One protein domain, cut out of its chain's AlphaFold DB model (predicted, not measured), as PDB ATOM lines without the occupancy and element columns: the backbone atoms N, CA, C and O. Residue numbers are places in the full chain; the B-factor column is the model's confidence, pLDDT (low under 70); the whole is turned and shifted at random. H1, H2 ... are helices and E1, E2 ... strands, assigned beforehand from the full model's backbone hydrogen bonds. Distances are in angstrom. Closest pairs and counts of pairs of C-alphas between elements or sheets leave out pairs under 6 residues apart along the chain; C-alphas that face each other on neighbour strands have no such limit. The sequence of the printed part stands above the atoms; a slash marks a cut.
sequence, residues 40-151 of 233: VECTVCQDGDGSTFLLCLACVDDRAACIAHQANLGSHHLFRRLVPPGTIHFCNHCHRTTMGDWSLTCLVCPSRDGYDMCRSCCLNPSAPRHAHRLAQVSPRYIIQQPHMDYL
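What this domain is: This is residues 40 to 151 of the 233 residues of an uncharacterized protein of Tulasnella calospora MUT 4182 (UniProt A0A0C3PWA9). Two small lobes, each a three-stranded sheet with a helix over it, lie end to end along the longest axis. The first lobe holds E2, E1 and E3 with H2 over E1, and H1 at a corner with H2; the second holds E5, E4 and E6 with H3 over E4, and the last helix, H4, folds back to H2. The printed part has 112 residues, with four named helices and six named strands in the order E1 E2 H1 H2 E3 E4 E5 H3 E6 H4; the class is mixed, with under half of the residues in named elements. Both sheets, E2 - E1 - E3 and E5 - E4 - E6, are antiparallel. The whole is compact, with a radius of gyration of the C-alphas of 13.9 A and spans of 46 by 32 by 22 A.

How they stand to each other: Start at E1, residues 40 to 46, which forms a hairpin with E2, residues 52 to 56; look for N 40 and O 55 at 2.8 A. On the other side of E1 is E3, residues 79 to 82, with N 41 and O 80 at 2.8 A. H2, residues 65 to 73, is on this sheet, over E1, at a height over the sheet of 10.4 A, and runs along the strands. H1, residues 57 to 62, and H2 only just touch, with 3 pairs of C-alphas within 8 A, and only at the corner; the closest are those of Cys 59 and Ala 65, 5.6 A apart. E2, H1, H2 and E3 make a split strand-helix-strand unit, two strands of one sheet joined through helices, with E1 between them in the sheet, and its crossover is right-handed. Move on to E4, residues 103 to 106, which forms a hairpin with E5, residues 116 to 118, with N 104 and O 117 at 2.9 A. E6, residues 134 to 137, is its other neighbour, with N 105 and O 135 at 2.9 A. H3, residues 119 to 123, is on this sheet, over E4; E5, H3 and E6 make the second split unit, also right-handed. H4, residues 147 to 150, only grazes this sheet and touches H2, where the closest C-alphas, of Ile 67 and Met 148, are 5.7 A apart. In H1, H2 and H3 every O i to N i+4 pair is within hydrogen-bond range; H4 is too short for such a pair.

Where its parts are: Find C-alpha 40 at (49.973, 37.162, 12.272), where E1 begins its 13.1 A; E2 spans 12.6 A and H2 12.1 A. E4 begins at C-alpha 103, (41.192, 48.170, 19.337), and spans 10.2 A. H4 ends at C-alpha 150, (57.903, 50.835, 17.978).

The domain as a whole: The C-alphas of Asp 49 and Ser 126, the two farthest apart, are 47.9 A apart. The printed part has no cut. The link from E3 to E4, residues 83 to 102, is long. The mean pLDDT of the printed part is 84.0; residues 85 to 87, 99 to 102, 110 to 113 and 129 to 131 are under 70.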
ATOM      1  N   VAL A  40      50.090  35.936  13.049       90.88
ATOM      2  CA  VAL A  40      49.973  37.162  12.272       90.88
ATOM      3  C   VAL A  40      50.225  36.846  10.811       90.88
ATOM      4  O   VAL A  40      51.095  36.050  10.477       90.88
ATOM      5  N   GLU A  41      49.437  37.465   9.952       93.56
ATOM      6  CA  GLU A  41      49.450  37.291   8.510       93.56
ATOM      7  C   GLU A  41      50.002  38.559   7.864       93.56
ATOM      8  O   GLU A  41      49.522  39.652   8.170       93.56
ATOM      9  N   CYS A  42      50.978  38.445   6.965       96.00
ATOM     10  CA  CYS A  42      51.378  39.584   6.142       96.00
ATOM     11  C   CYS A  42      50.242  39.947   5.178       96.00
ATOM     12  O   CYS A  42      49.720  39.095   4.467       96.00
ATOM     13  N   THR A  43      49.880  41.225   5.088       95.75
ATOM     14  CA  THR A  43      48.790  41.676   4.208       95.75
ATOM     15  C   THR A  43      49.167  41.735   2.726       95.75
ATOM     16  O   THR A  43      48.329  42.127   1.916       95.75
ATOM     17  N   VAL A  44      50.421  41.424   2.382       96.56
ATOM     18  CA  VAL A  44      50.982  41.550   1.027       96.56
ATOM     19  C   VAL A  44      51.500  40.209   0.508       96.56
ATOM     20  O   VAL A  44      51.216  39.850  -0.631       96.56
ATOM     21  N   CYS A  45      52.255  39.470   1.323       96.06
ATOM     22  CA  CYS A  45      52.922  38.247   0.882       96.06
ATOM     23  C   CYS A  45      51.977  37.045   0.786       96.06
ATOM     24  O   CYS A  45      51.225  36.745   1.717       96.06
ATOM     25  N   GLN A  46      52.114  36.322  -0.322       92.62
ATOM     26  CA  GLN A  46      51.554  34.996  -0.552       92.62
ATOM     27  C   GLN A  46      52.677  34.074  -1.040       92.62
ATOM     28  O   GLN A  46      53.579  34.522  -1.753       92.62
ATOM     29  N   ASP A  47      52.627  32.810  -0.642       81.88
ATOM     30  CA  ASP A  47      53.509  31.760  -1.136       81.88
ATOM     31  C   ASP A  47      53.110  31.344  -2.566       81.88
ATOM     32  O   ASP A  47      52.074  31.748  -3.099       81.88
ATOM     33  N   GLY A  48      53.950  30.537  -3.223       79.75
ATOM     34  CA  GLY A  48      53.760  30.154  -4.630       79.75
ATOM     35  C   GLY A  48      52.505  29.317  -4.915       79.75
ATOM     36  O   GLY A  48      52.055  29.268  -6.058       79.75
ATOM     37  N   ASP A  49      51.929  28.681  -3.898       85.62
ATOM     38  CA  ASP A  49      50.648  27.964  -3.951       85.62
ATOM     39  C   ASP A  49      49.444  28.855  -3.579       85.62
ATOM     40  O   ASP A  49      48.304  28.391  -3.561       85.62
ATOM     41  N   GLY A  50      49.689  30.139  -3.303       86.88
ATOM     42  CA  GLY A  50      48.694  31.098  -2.841       86.88
ATOM     43  C   GLY A  50      48.445  31.066  -1.331       86.88
ATOM     44  O   GLY A  50      47.569  31.806  -0.871       86.88
ATOM     45  N   SER A  51      49.174  30.256  -0.547       86.62
ATOM     46  CA  SER A  51      49.056  30.301   0.912       86.62
ATOM     47  C   SER A  51      49.526  31.641   1.459       86.62
ATOM     48  O   SER A  51      50.364  32.328   0.880       86.62
ATOM     49  N   THR A  52      48.941  32.069   2.570       90.38
ATOM     50  CA  THR A  52      49.261  33.368   3.157       90.38
ATOM     51  C   THR A  52      50.543  33.271   3.974       90.38
ATOM     52  O   THR A  52      50.830  32.238   4.574       90.38
ATOM     53  N   PHE A  53      51.327  34.351   4.014       94.38
ATOM     54  CA  PHE A  53      52.537  34.377   4.833       94.38
ATOM     55  C   PHE A  53      52.172  34.576   6.308       94.38
ATOM     56  O   PHE A  53      51.731  35.658   6.710       94.38
ATOM     57  N   LEU A  54      52.370  33.538   7.117       94.12
ATOM     58  CA  LEU A  54      52.000  33.472   8.524       94.12
ATOM     59  C   LEU A  54      53.224  33.407   9.441       94.12
ATOM     60  O   LEU A  54      54.163  32.642   9.237       94.12
ATOM     61  N   LEU A  55      53.175  34.140  10.547       93.50
ATOM     62  CA  LEU A  55      54.149  34.054  11.634       93.50
ATOM     63  C   LEU A  55      53.420  33.729  12.938       93.50
ATOM     64  O   LEU A  55      52.434  34.379  13.283       93.50
ATOM     65  N   CYS A  56      53.893  32.732  13.687       91.25
ATOM     66  CA  CYS A  56      53.381  32.492  15.036       91.25
ATOM     67  C   CYS A  56      53.867  33.591  15.992       91.25
ATOM     68  O   CYS A  56      54.953  34.147  15.802       91.25
ATOM     69  N   LEU A  57      53.103  33.880  17.050       87.00
ATOM     70  CA  LEU A  57      53.463  34.949  17.994       87.00
ATOM     71  C   LEU A  57      54.828  34.732  18.661       87.00
ATOM     72  O   LEU A  57      55.570  35.689  18.831       87.00
ATOM     73  N   ALA A  58      55.225  33.484  18.929       87.75
ATOM     74  CA  ALA A  58      56.561  33.198  19.456       87.75
ATOM     75  C   ALA A  58      57.682  33.646  18.497       87.75
ATOM     76  O   ALA A  58      58.720  34.137  18.927       87.75
ATOM     77  N   CYS A  59      57.489  33.514  17.182       91.62
ATOM     78  CA  CYS A  59      58.434  34.034  16.195       91.62
ATOM     79  C   CYS A  59      58.416  35.563  16.132       91.62
ATOM     80  O   CYS A  59      59.473  36.182  16.000       91.62
ATOM     81  N   VAL A  60      57.234  36.173  16.244       90.44
ATOM     82  CA  VAL A  60      57.100  37.633  16.309       90.44
ATOM     83  C   VAL A  60      57.868  38.190  17.507       90.44
ATOM     84  O   VAL A  60      58.640  39.129  17.333       90.44
ATOM     85  N   ASP A  61      57.721  37.572  18.678       85.88
ATOM     86  CA  ASP A  61      58.286  38.061  19.936       85.88
ATOM     87  C   ASP A  61      59.766  37.696  20.111       85.88
ATOM     88  O   ASP A  61      60.606  38.574  20.320       85.88
ATOM     89  N   ASP A  62      60.105  36.407  20.023       88.62
ATOM     90  CA  ASP A  62      61.455  35.931  20.345       88.62
ATOM     91  C   ASP A  62      62.439  36.195  19.209       88.62
ATOM     92  O   ASP A  62      63.615  36.442  19.454       88.62
ATOM     93  N   ARG A  63      61.972  36.163  17.958       91.88
ATOM     94  CA  ARG A  63      62.833  36.292  16.768       91.88
ATOM     95  C   ARG A  63      62.641  37.619  16.041       91.88
ATOM     96  O   ARG A  63      63.252  37.823  14.997       91.88
ATOM     97  N   ALA A  64      61.808  38.514  16.583       91.88
ATOM     98  CA  ALA A  64      61.462  39.799  15.975       91.88
ATOM     99  C   ALA A  64      60.992  39.659  14.509       91.88
ATOM    100  O   ALA A  64      61.267  40.522  13.674       91.88
ATOM    101  N   ALA A  65      60.286  38.568  14.184       94.06
ATOM    102  CA  ALA A  65      60.045  38.146  12.803       94.06
ATOM    103  C   ALA A  65      59.283  39.181  11.955       94.06
ATOM    104  O   ALA A  65      59.649  39.416  10.808       94.06
ATOM    105  N   CYS A  66      58.277  39.867  12.513       93.69
ATOM    106  CA  CYS A  66      57.580  40.939  11.789       93.69
ATOM    107  C   CYS A  66      58.502  42.110  11.442       93.69
ATOM    108  O   CYS A  66      58.367  42.706  10.376       93.69
ATOM    109  N   ILE A  67      59.433  42.442  12.341       93.00
ATOM    110  CA  ILE A  67      60.395  43.522  12.124       93.00
ATOM    111  C   ILE A  67      61.412  43.097  11.066       93.00
ATOM    112  O   ILE A  67      61.689  43.886  10.171       93.00
ATOM    113  N   ALA A  68      61.910  41.857  11.115       94.44
ATOM    114  CA  ALA A  68      62.791  41.304  10.081       94.44
ATOM    115  C   ALA A  68      62.137  41.366   8.701       94.44
ATOM    116  O   ALA A  68      62.717  41.920   7.771       94.44
ATOM    117  N   HIS A  69      60.893  40.906   8.608       95.69
ATOM    118  CA  HIS A  69      60.124  40.913   7.373       95.69
ATOM    119  C   HIS A  69      59.899  42.328   6.819       95.69
ATOM    120  O   HIS A  69      60.147  42.590   5.645       95.69
ATOM    121  N   GLN A  70      59.493  43.281   7.664       94.69
ATOM    122  CA  GLN A  70      59.291  44.675   7.249       94.69
ATOM    123  C   GLN A  70      60.593  45.400   6.909       94.69
ATOM    124  O   GLN A  70      60.597  46.258   6.028       94.69
ATOM    125  N   ALA A  71      61.692  45.083   7.590       92.00
ATOM    126  CA  ALA A  71      63.000  45.646   7.285       92.00
ATOM    127  C   ALA A  71      63.581  45.072   5.982       92.00
ATOM    128  O   ALA A  71      64.321  45.770   5.297       92.00
ATOM    129  N   ASN A  72      63.232  43.830   5.637       94.38
ATOM    130  CA  ASN A  72      63.649  43.162   4.407       94.38
ATOM    131  C   ASN A  72      62.821  43.606   3.186       94.38
ATOM    132  O   ASN A  72      63.380  43.977   2.159       94.38
ATOM    133  N   LEU A  73      61.488  43.597   3.299       95.31
ATOM    134  CA  LEU A  73      60.579  43.803   2.162       95.31
ATOM    135  C   LEU A  73      59.933  45.199   2.120       95.31
ATOM    136  O   LEU A  73      59.405  45.624   1.093       95.31
ATOM    137  N   GLY A  74      59.997  45.945   3.223       94.06
ATOM    138  CA  GLY A  74      59.499  47.313   3.334       94.06
ATOM    139  C   GLY A  74      58.321  47.476   4.299       94.06
ATOM    140  O   GLY A  74      57.564  46.553   4.598       94.06
ATOM    141  N   SER A  75      58.121  48.711   4.766       92.25
ATOM    142  CA  SER A  75      57.127  49.063   5.794       92.25
ATOM    143  C   SER A  75      55.663  48.891   5.368       92.25
ATOM    144  O   SER A  75      54.777  48.898   6.221       92.25
ATOM    145  N   HIS A  76      55.394  48.710   4.074       94.31
ATOM    146  CA  HIS A  76      54.057  48.446   3.541       94.31
ATOM    147  C   HIS A  76      53.596  46.991   3.757       94.31
ATOM    148  O   HIS A  76      52.405  46.706   3.628       94.31
ATOM    149  N   HIS A  77      54.504  46.086   4.150       94.94
ATOM    150  CA  HIS A  77      54.191  44.724   4.591       94.94
ATOM    151  C   HIS A  77      53.602  44.749   6.010       94.94
ATOM    152  O   HIS A  77      54.242  44.381   6.998       94.94
ATOM    153  N   LEU A  78      52.378  45.264   6.132       94.62
ATOM    154  CA  LEU A  78      51.638  45.284   7.390       94.62
ATOM    155  C   LEU A  78      51.184  43.875   7.779       94.62
ATOM    156  O   LEU A  78      51.171  42.954   6.964       94.62
ATOM    157  N   PHE A  79      50.795  43.720   9.044       93.19
ATOM    158  CA  PHE A  79      50.360  42.438   9.580       93.19
ATOM    159  C   PHE A  79      48.928  42.496  10.095       93.19
ATOM    160  O   PHE A  79      48.519  43.450  10.760       93.19
ATOM    161  N   ARG A  80      48.169  41.445   9.804       90.44
ATOM    162  CA  ARG A  80      46.845  41.174  10.350       90.44
ATOM    163  C   ARG A  80      46.958  40.137  11.455       90.44
ATOM    164  O   ARG A  80      47.592  39.107  11.259       90.44
ATOM    165  N   ARG A  81      46.319  40.360  12.603       86.19
ATOM    166  CA  ARG A  81      46.187  39.305  13.616       86.19
ATOM    167  C   ARG A  81      45.134  38.298  13.173       86.19
ATOM    168  O   ARG A  81      44.009  38.681  12.858       86.19
ATOM    169  N   LEU A  82      45.495  37.022  13.182       84.75
ATOM    170  CA  LEU A  82      44.561  35.924  12.995       84.75
ATOM    171  C   LEU A  82      44.132  35.403  14.362       84.75
ATOM    172  O   LEU A  82      44.956  35.021  15.198       84.75
ATOM    173  N   VAL A  83      42.823  35.410  14.579       72.88
ATOM    174  CA  VAL A  83      42.181  34.816  15.747       72.88
ATOM    175  C   VAL A  83      41.592  33.463  15.369       72.88
ATOM    176  O   VAL A  83      40.970  33.362  14.308       72.88
ATOM    177  N   PRO A  84      41.766  32.420  16.202       70.81
ATOM    178  CA  PRO A  84      41.108  31.142  15.973       70.81
ATOM    179  C   PRO A  84      39.585  31.306  15.812       70.81
ATOM    180  O   PRO A  84      38.991  32.170  16.471       70.81
ATOM    181  N   PRO A  85      38.926  30.483  14.980       66.12
ATOM    182  CA  PRO A  85      37.472  30.505  14.847       66.12
ATOM    183  C   PRO A  85      36.769  30.417  16.207       66.12
ATOM    184  O   PRO A  85      37.174  29.654  17.082       66.12
ATOM    185  N   GLY A  86      35.730  31.230  16.406       66.00
ATOM    186  CA  GLY A  86      34.994  31.301  17.674       66.00
ATOM    187  C   GLY A  86      35.706  32.066  18.797       66.00
ATOM    188  O   GLY A  86      35.127  32.232  19.869       66.00
ATOM    189  N   THR A  87      36.924  32.571  18.573       68.12
ATOM    190  CA  THR A  87      37.588  33.470  19.525       68.12
ATOM    191  C   THR A  87      37.321  34.927  19.177       68.12
ATOM    192  O   THR A  87      37.211  35.312  18.012       68.12
ATOM    193  N   ILE A  88      37.190  35.748  20.215       72.38
ATOM    194  CA  ILE A  88      36.930  37.175  20.084       72.38
ATOM    195  C   ILE A  88      38.046  37.921  20.808       72.38
ATOM    196  O   ILE A  88      38.470  37.514  21.892       72.38
ATOM    197  N   HIS A  89      38.514  39.026  20.231       77.12
ATOM    198  CA  HIS A  89      39.414  39.921  20.947       77.12
ATOM    199  C   HIS A  89      38.702  40.520  22.159       77.12
ATOM    200  O   HIS A  89      37.553  40.966  22.079       77.12
ATOM    201  N   PHE A  90      39.401  40.552  23.284       85.38
ATOM    202  CA  PHE A  90      38.941  41.189  24.505       85.38
ATOM    203  C   PHE A  90      39.994  42.177  24.970       85.38
ATOM    204  O   PHE A  90      41.192  41.957  24.834       85.38
ATOM    205  N   CYS A  91      39.545  43.275  25.558       87.69
ATOM    206  CA  CYS A  91      40.440  44.201  26.217       87.69
ATOM    207  C   CYS A  91      41.011  43.543  27.479       87.69
ATOM    208  O   CYS A  91      40.255  43.219  28.392       87.69
ATOM    209  N   ASN A  92      42.333  43.428  27.585       87.88
ATOM    210  CA  ASN A  92      43.003  42.854  28.755       87.88
ATOM    211  C   ASN A  92      42.770  43.657  30.048       87.88
ATOM    212  O   ASN A  92      43.005  43.131  31.129       87.88
ATOM    213  N   HIS A  93      42.307  44.910  29.953       88.94
ATOM    214  CA  HIS A  93      42.053  45.764  31.116       88.94
ATOM    215  C   HIS A  93      40.614  45.681  31.648       88.94
ATOM    216  O   HIS A  93      40.419  45.561  32.851       88.94
ATOM    217  N   CYS A  94      39.597  45.768  30.782       90.62
ATOM    218  CA  CYS A  94      38.187  45.739  31.208       90.62
ATOM    219  C   CYS A  94      37.457  44.432  30.881       90.62
ATOM    220  O   CYS A  94      36.264  44.327  31.161       90.62
ATOM    221  N   HIS A  95      38.136  43.478  30.238       90.06
ATOM    222  CA  HIS A  95      37.607  42.183  29.796       90.06
ATOM    223  C   HIS A  95      36.398  42.256  28.851       90.06
ATOM    224  O   HIS A  95      35.763  41.242  28.572       90.06
ATOM    225  N   ARG A  96      36.080  43.441  28.316       89.19
ATOM    226  CA  ARG A  96      35.038  43.599  27.300       89.19
ATOM    227  C   ARG A  96      35.565  43.191  25.936       89.19
ATOM    228  O   ARG A  96      36.702  43.515  25.584       89.19
ATOM    229  N   THR A  97      34.699  42.557  25.161       85.94
ATOM    230  CA  THR A  97      34.903  42.299  23.740       85.94
ATOM    231  C   THR A  97      35.268  43.581  22.997       85.94
ATOM    232  O   THR A  97      34.642  44.626  23.189       85.94
ATOM    233  N   THR A  98      36.265  43.493  22.125       78.56
ATOM    234  CA  THR A  98      36.629  44.554  21.194       78.56
ATOM    235  C   THR A  98      36.329  44.081  19.784       78.56
ATOM    236  O   THR A  98      37.020  43.212  19.259       78.56
ATOM    237  N   MET A  99      35.305  44.656  19.165       68.19
ATOM    238  CA  MET A  99      35.130  44.557  17.723       68.19
ATOM    239  C   MET A  99      35.885  45.729  17.121       68.19
ATOM    240  O   MET A  99      35.663  46.851  17.556       68.19
ATOM    241  N   GLY A 100      36.861  45.418  16.265       62.59
ATOM    242  CA  GLY A 100      37.403  46.177  15.134       62.59
ATOM    243  C   GLY A 100      37.488  47.713  15.084       62.59
ATOM    244  O   GLY A 100      38.404  48.269  14.486       62.59
ATOM    245  N   ASP A 101      36.554  48.424  15.678       61.53
ATOM    246  CA  ASP A 101      36.254  49.835  15.523       61.53
ATOM    247  C   ASP A 101      37.069  50.683  16.515       61.53
ATOM    248  O   ASP A 101      36.570  51.654  17.076       61.53
ATOM    249  N   TRP A 102      38.371  50.372  16.633       67.44
ATOM    250  CA  TRP A 102      39.414  50.957  17.504       67.44
ATOM    251  C   TRP A 102      39.792  50.067  18.697       67.44
ATOM    252  O   TRP A 102      39.638  50.432  19.870       67.44
ATOM    253  N   SER A 103      40.347  48.896  18.387       82.75
ATOM    254  CA  SER A 103      41.192  48.170  19.337       82.75
ATOM    255  C   SER A 103      42.650  48.586  19.148       82.75
ATOM    256  O   SER A 103      43.059  48.993  18.058       82.75
ATOM    257  N   LEU A 104      43.425  48.534  20.226       86.56
ATOM    258  CA  LEU A 104      44.873  48.648  20.163       86.56
ATOM    259  C   LEU A 104      45.494  47.334  20.597       86.56
ATOM    260  O   LEU A 104      45.015  46.737  21.555       86.56
ATOM    261  N   THR A 105      46.582  46.939  19.950       86.25
ATOM    262  CA  THR A 105      47.385  45.777  20.339       86.25
ATOM    263  C   THR A 105      48.780  46.239  20.726       86.25
ATOM    264  O   THR A 105      49.366  47.108  20.083       86.25
ATOM    265  N   CYS A 106      49.334  45.668  21.785       83.94
ATOM    266  CA  CYS A 106      50.734  45.842  22.135       83.94
ATOM    267  C   CYS A 106      51.596  45.048  21.150       83.94
ATOM    268  O   CYS A 106      51.363  43.857  20.966       83.94
ATOM    269  N   LEU A 107      52.609  45.688  20.566       78.44
ATOM    270  CA  LEU A 107      53.532  45.061  19.611       78.44
ATOM    271  C   LEU A 107      54.781  44.444  20.253       78.44
ATOM    272  O   LEU A 107      55.640  43.927  19.551       78.44
ATOM    273  N   VAL A 108      54.925  44.559  21.575       71.25
ATOM    274  CA  VAL A 108      56.131  44.120  22.305       71.25
ATOM    275  C   VAL A 108      55.826  43.242  23.513       71.25
ATOM    276  O   VAL A 108      56.728  42.912  24.279       71.25
ATOM    277  N   CYS A 109      54.553  42.935  23.746       74.31
ATOM    278  CA  CYS A 109      54.125  42.206  24.926       74.31
ATOM    279  C   CYS A 109      54.149  40.705  24.633       74.31
ATOM    280  O   CYS A 109      53.273  40.253  23.898       74.31
ATOM    281  N   PRO A 110      55.046  39.929  25.269       56.72
ATOM    282  CA  PRO A 110      55.269  38.516  24.950       56.72
ATOM    283  C   PRO A 110      54.172  37.580  25.486       56.72
ATOM    284  O   PRO A 110      54.383  36.385  25.690       56.72
ATOM    285  N   SER A 111      53.003  38.112  25.842       58.28
ATOM    286  CA  SER A 111      51.909  37.286  26.346       58.28
ATOM    287  C   SER A 111      51.411  36.376  25.227       58.28
ATOM    288  O   SER A 111      51.169  36.861  24.127       58.28
ATOM    289  N   ARG A 112      51.171  35.094  25.536       59.06
ATOM    290  CA  ARG A 112      50.686  34.072  24.582       59.06
ATOM    291  C   ARG A 112      49.462  34.499  23.756       59.06
ATOM    292  O   ARG A 112      49.273  33.993  22.657       59.06
ATOM    293  N   ASP A 113      48.666  35.440  24.263       65.94
ATOM    294  CA  ASP A 113      47.474  35.974  23.600       65.94
ATOM    295  C   ASP A 113      47.628  37.410  23.061       65.94
ATOM    296  O   ASP A 113      46.710  37.948  22.435       65.94
ATOM    297  N   GLY A 114      48.788  38.039  23.250       74.88
ATOM    298  CA  GLY A 114      48.985  39.480  23.085       74.88
ATOM    299  C   GLY A 114      48.315  40.309  24.193       74.88
ATOM    300  O   GLY A 114      47.608  39.790  25.060       74.88
ATOM    301  N   TYR A 115      48.557  41.621  24.168       84.00
ATOM    302  CA  TYR A 115      47.879  42.579  25.041       84.00
ATOM    303  C   TYR A 115      47.045  43.524  24.182       84.00
ATOM    304  O   TYR A 115      47.594  44.376  23.487       84.00
ATOM    305  N   ASP A 116      45.730  43.371  24.243       86.50
ATOM    306  CA  ASP A 116      44.750  44.181  23.539       86.50
ATOM    307  C   ASP A 116      44.070  45.169  24.494       86.50
ATOM    308  O   ASP A 116      43.799  44.894  25.668       86.50
ATOM    309  N   MET A 117      43.735  46.351  23.992       88.69
ATOM    310  CA  MET A 117      43.042  47.375  24.757       88.69
ATOM    311  C   MET A 117      41.947  48.032  23.925       88.69
ATOM    312  O   MET A 117      42.163  48.428  22.782       88.69
ATOM    313  N   CYS A 118      40.753  48.173  24.504       88.38
ATOM    314  CA  CYS A 118      39.677  48.914  23.860       88.38
ATOM    315  C   CYS A 118      39.956  50.419  23.910       88.38
ATOM    316  O   CYS A 118      40.647  50.908  24.810       88.38
ATOM    317  N   ARG A 119      39.347  51.174  22.992       85.69
ATOM    318  CA  ARG A 119      39.433  52.639  22.958       85.69
ATOM    319  C   ARG A 119      39.135  53.296  24.309       85.69
ATOM    320  O   ARG A 119      39.878  54.176  24.727       85.69
ATOM    321  N   SER A 120      38.091  52.861  25.018       89.06
ATOM    322  CA  SER A 120      37.714  53.452  26.311       89.06
ATOM    323  C   SER A 120      38.813  53.290  27.364       89.06
ATOM    324  O   SER A 120      39.186  54.261  28.019       89.06
ATOM    325  N   CYS A 121      39.391  52.094  27.489       89.62
ATOM    326  CA  CYS A 121      40.525  51.853  28.382       89.62
ATOM    327  C   CYS A 121      41.783  52.584  27.909       89.62
ATOM    328  O   CYS A 121      42.526  53.104  28.731       89.62
ATOM    329  N   CYS A 122      41.981  52.707  26.595       85.56
ATOM    330  CA  CYS A 122      43.083  53.477  26.032       85.56
ATOM    331  C   CYS A 122      42.998  54.967  26.330       85.56
ATOM    332  O   CYS A 122      44.032  55.622  26.332       85.56
ATOM    333  N   LEU A 123      41.812  55.519  26.569       85.50
ATOM    334  CA  LEU A 123      41.637  56.922  26.944       85.50
ATOM    335  C   LEU A 123      41.680  57.121  28.465       85.50
ATOM    336  O   LEU A 123      42.054  58.200  28.917       85.50
ATOM    337  N   ASN A 124      41.423  56.075  29.256       88.12
ATOM    338  CA  ASN A 124      41.490  56.139  30.712       88.12
ATOM    339  C   ASN A 124      42.938  56.362  31.221       88.12
ATOM    340  O   ASN A 124      43.791  55.494  31.023       88.12
ATOM    341  N   PRO A 125      43.238  57.480  31.913       84.06
ATOM    342  CA  PRO A 125      44.570  57.750  32.455       84.06
ATOM    343  C   PRO A 125      45.042  56.760  33.522       84.06
ATOM    344  O   PRO A 125      46.248  56.630  33.708       84.06
ATOM    345  N   SER A 126      44.134  56.034  34.180       84.38
ATOM    346  CA  SER A 126      44.501  54.996  35.150       84.38
ATOM    347  C   SER A 126      44.862  53.655  34.503       84.38
ATOM    348  O   SER A 126      45.293  52.742  35.205       84.38
ATOM    349  N   ALA A 127      44.663  53.493  33.189       81.88
ATOM    350  CA  ALA A 127      45.039  52.267  32.499       81.88
ATOM    351  C   ALA A 127      46.571  52.200  32.327       81.88
ATOM    352  O   ALA A 127      47.203  53.214  32.007       81.88
ATOM    353  N   PRO A 128      47.198  51.022  32.492       71.25
ATOM    354  CA  PRO A 128      48.653  50.873  32.440       71.25
ATOM    355  C   PRO A 128      49.180  50.947  30.996       71.25
ATOM    356  O   PRO A 128      49.556  49.944  30.410       71.25
ATOM    357  N   ARG A 129      49.194  52.136  30.377       67.69
ATOM    358  CA  ARG A 129      49.549  52.307  28.950       67.69
ATOM    359  C   ARG A 129      51.054  52.376  28.691       67.69
ATOM    360  O   ARG A 129      51.521  51.868  27.685       67.69
ATOM    361  N   HIS A 130      51.812  52.996  29.594       59.84
ATOM    362  CA  HIS A 130      53.227  53.335  29.383       59.84
ATOM    363  C   HIS A 130      54.154  52.112  29.269       59.84
ATOM    364  O   HIS A 130      55.239  52.219  28.706       59.84
ATOM    365  N   ALA A 131      53.728  50.951  29.777       66.00
ATOM    366  CA  ALA A 131      54.463  49.695  29.644       66.00
ATOM    367  C   ALA A 131      54.248  49.011  28.279       66.00
ATOM    368  O   ALA A 131      54.955  48.061  27.948       66.00
ATOM    369  N   HIS A 132      53.277  49.472  27.486       73.88
ATOM    370  CA  HIS A 132      52.834  48.809  26.267       73.88
ATOM    371  C   HIS A 132      53.060  49.702  25.046       73.88
ATOM    372  O   HIS A 132      52.711  50.881  25.033       73.88
ATOM    373  N   ARG A 133      53.623  49.128  23.979       81.06
ATOM    374  CA  ARG A 133      53.772  49.802  22.681       81.06
ATOM    375  C   ARG A 133      52.559  49.499  21.822       81.06
ATOM    376  O   ARG A 133      52.530  48.495  21.119       81.06
ATOM    377  N   LEU A 134      51.526  50.309  22.014       85.12
ATOM    378  CA  LEU A 134      50.192  50.072  21.483       85.12
ATOM    379  C   LEU A 134      50.056  50.638  20.074       85.12
ATOM    380  O   LEU A 134      50.254  51.832  19.878       85.12
ATOM    381  N   ALA A 135      49.644  49.787  19.142       87.31
ATOM    382  CA  ALA A 135      49.327  50.141  17.768       87.31
ATOM    383  C   ALA A 135      47.830  49.991  17.505       87.31
ATOM    384  O   ALA A 135      47.181  49.095  18.050       87.31
ATOM    385  N   GLN A 136      47.284  50.866  16.664       88.31
ATOM    386  CA  GLN A 136      45.882  50.810  16.269       88.31
ATOM    387  C   GLN A 136      45.636  49.611  15.353       88.31
ATOM    388  O   GLN A 136      46.436  49.306  14.467       88.31
ATOM    389  N   VAL A 137      44.495  48.959  15.549       86.75
ATOM    390  CA  VAL A 137      44.046  47.826  14.749       86.75
ATOM    391  C   VAL A 137      42.743  48.194  14.039       86.75
ATOM    392  O   VAL A 137      41.836  48.774  14.638       86.75
ATOM    393  N   SER A 138      42.658  47.878  12.746       85.69
ATOM    394  CA  SER A 138      41.465  48.118  11.928       85.69
ATOM    395  C   SER A 138      40.354  47.088  12.193       85.69
ATOM    396  O   SER A 138      40.618  46.035  12.779       85.69
ATOM    397  N   PRO A 139      39.134  47.292  11.655       82.00
ATOM    398  CA  PRO A 139      38.066  46.299  11.753       82.00
ATOM    399  C   PRO A 139      38.367  44.935  11.141       82.00
ATOM    400  O   PRO A 139      37.739  43.944  11.497       82.00
ATOM    401  N   ARG A 140      39.357  44.873  10.247       83.31
ATOM    402  CA  ARG A 140      39.856  43.629   9.649       83.31
ATOM    403  C   ARG A 140      41.085  43.083  10.377       83.31
ATOM    404  O   ARG A 140      41.866  42.359   9.770       83.31
ATOM    405  N   TYR A 141      41.300  43.501  11.622       85.12
ATOM    406  CA  TYR A 141      42.425  43.114  12.476       85.12
ATOM    407  C   TYR A 141      43.815  43.460  11.924       85.12
ATOM    408  O   TYR A 141      44.814  42.871  12.332       85.12
ATOM    409  N   ILE A 142      43.893  44.426  11.000       89.25
ATOM    410  CA  ILE A 142      45.163  44.892  10.429       89.25
ATOM    411  C   ILE A 142      45.787  45.897  11.390       89.25
ATOM    412  O   ILE A 142      45.152  46.901  11.717       89.25
ATOM    413  N   ILE A 143      47.029  45.646  11.791       90.19
ATOM    414  CA  ILE A 143      47.853  46.573  12.562       90.19
ATOM    415  C   ILE A 143      48.222  47.732  11.633       90.19
ATOM    416  O   ILE A 143      48.887  47.544  10.616       90.19
ATOM    417  N   GLN A 144      47.738  48.930  11.954       88.94
ATOM    418  CA  GLN A 144      47.787  50.089  11.058       88.94
ATOM    419  C   GLN A 144      49.129  50.829  11.072       88.94
ATOM    420  O   GLN A 144      49.265  51.851  10.403       88.94
ATOM    421  N   GLN A 145      50.111  50.333  11.825       89.12
ATOM    422  CA  GLN A 145      51.468  50.866  11.864       89.12
ATOM    423  C   GLN A 145      52.500  49.739  11.689       89.12
ATOM    424  O   GLN A 145      52.268  48.617  12.156       89.12
ATOM    425  N   PRO A 146      53.651  50.015  11.054       86.38
ATOM    426  CA  PRO A 146      54.798  49.116  11.064       86.38
ATOM    427  C   PRO A 146      55.249  48.769  12.490       86.38
ATOM    428  O   PRO A 146      55.244  49.613  13.384       86.38
ATOM    429  N   HIS A 147      55.720  47.539  12.702       86.38
ATOM    430  CA  HIS A 147      56.318  47.134  13.979       86.38
ATOM    431  C   HIS A 147      57.634  47.878  14.242       86.38
ATOM    432  O   HIS A 147      57.992  48.120  15.394       86.38
ATOM    433  N   MET A 148      58.330  48.282  13.175       81.31
ATOM    434  CA  MET A 148      59.578  49.046  13.249       81.31
ATOM    435  C   MET A 148      59.420  50.415  13.928       81.31
ATOM    436  O   MET A 148      60.356  50.877  14.578       81.31
ATOM    437  N   ASP A 149      58.240  51.038  13.854       81.38
ATOM    438  CA  ASP A 149      57.977  52.353  14.469       81.38
ATOM    439  C   ASP A 149      58.029  52.298  16.001       81.38
ATOM    440  O   ASP A 149      58.198  53.309  16.683       81.38
ATOM    441  N   TYR A 150      57.907  51.093  16.552       75.19
ATOM    442  CA  TYR A 150      57.903  50.835  17.978       75.19
ATOM    443  C   TYR A 150      59.217  50.226  18.446       75.19
ATOM    444  O   TYR A 150      59.229  49.579  19.488       75.19
ATOM    445  N   LEU A 151      60.325  50.402  17.727       71.88
ATOM    446  CA  LEU A 151      61.648  50.042  18.235       71.88
ATOM    447  C   LEU A 151      62.049  50.964  19.407       71.88
ATOM    448  O   LEU A 151      61.707  52.148  19.405       71.88
TER     449      LEU A 151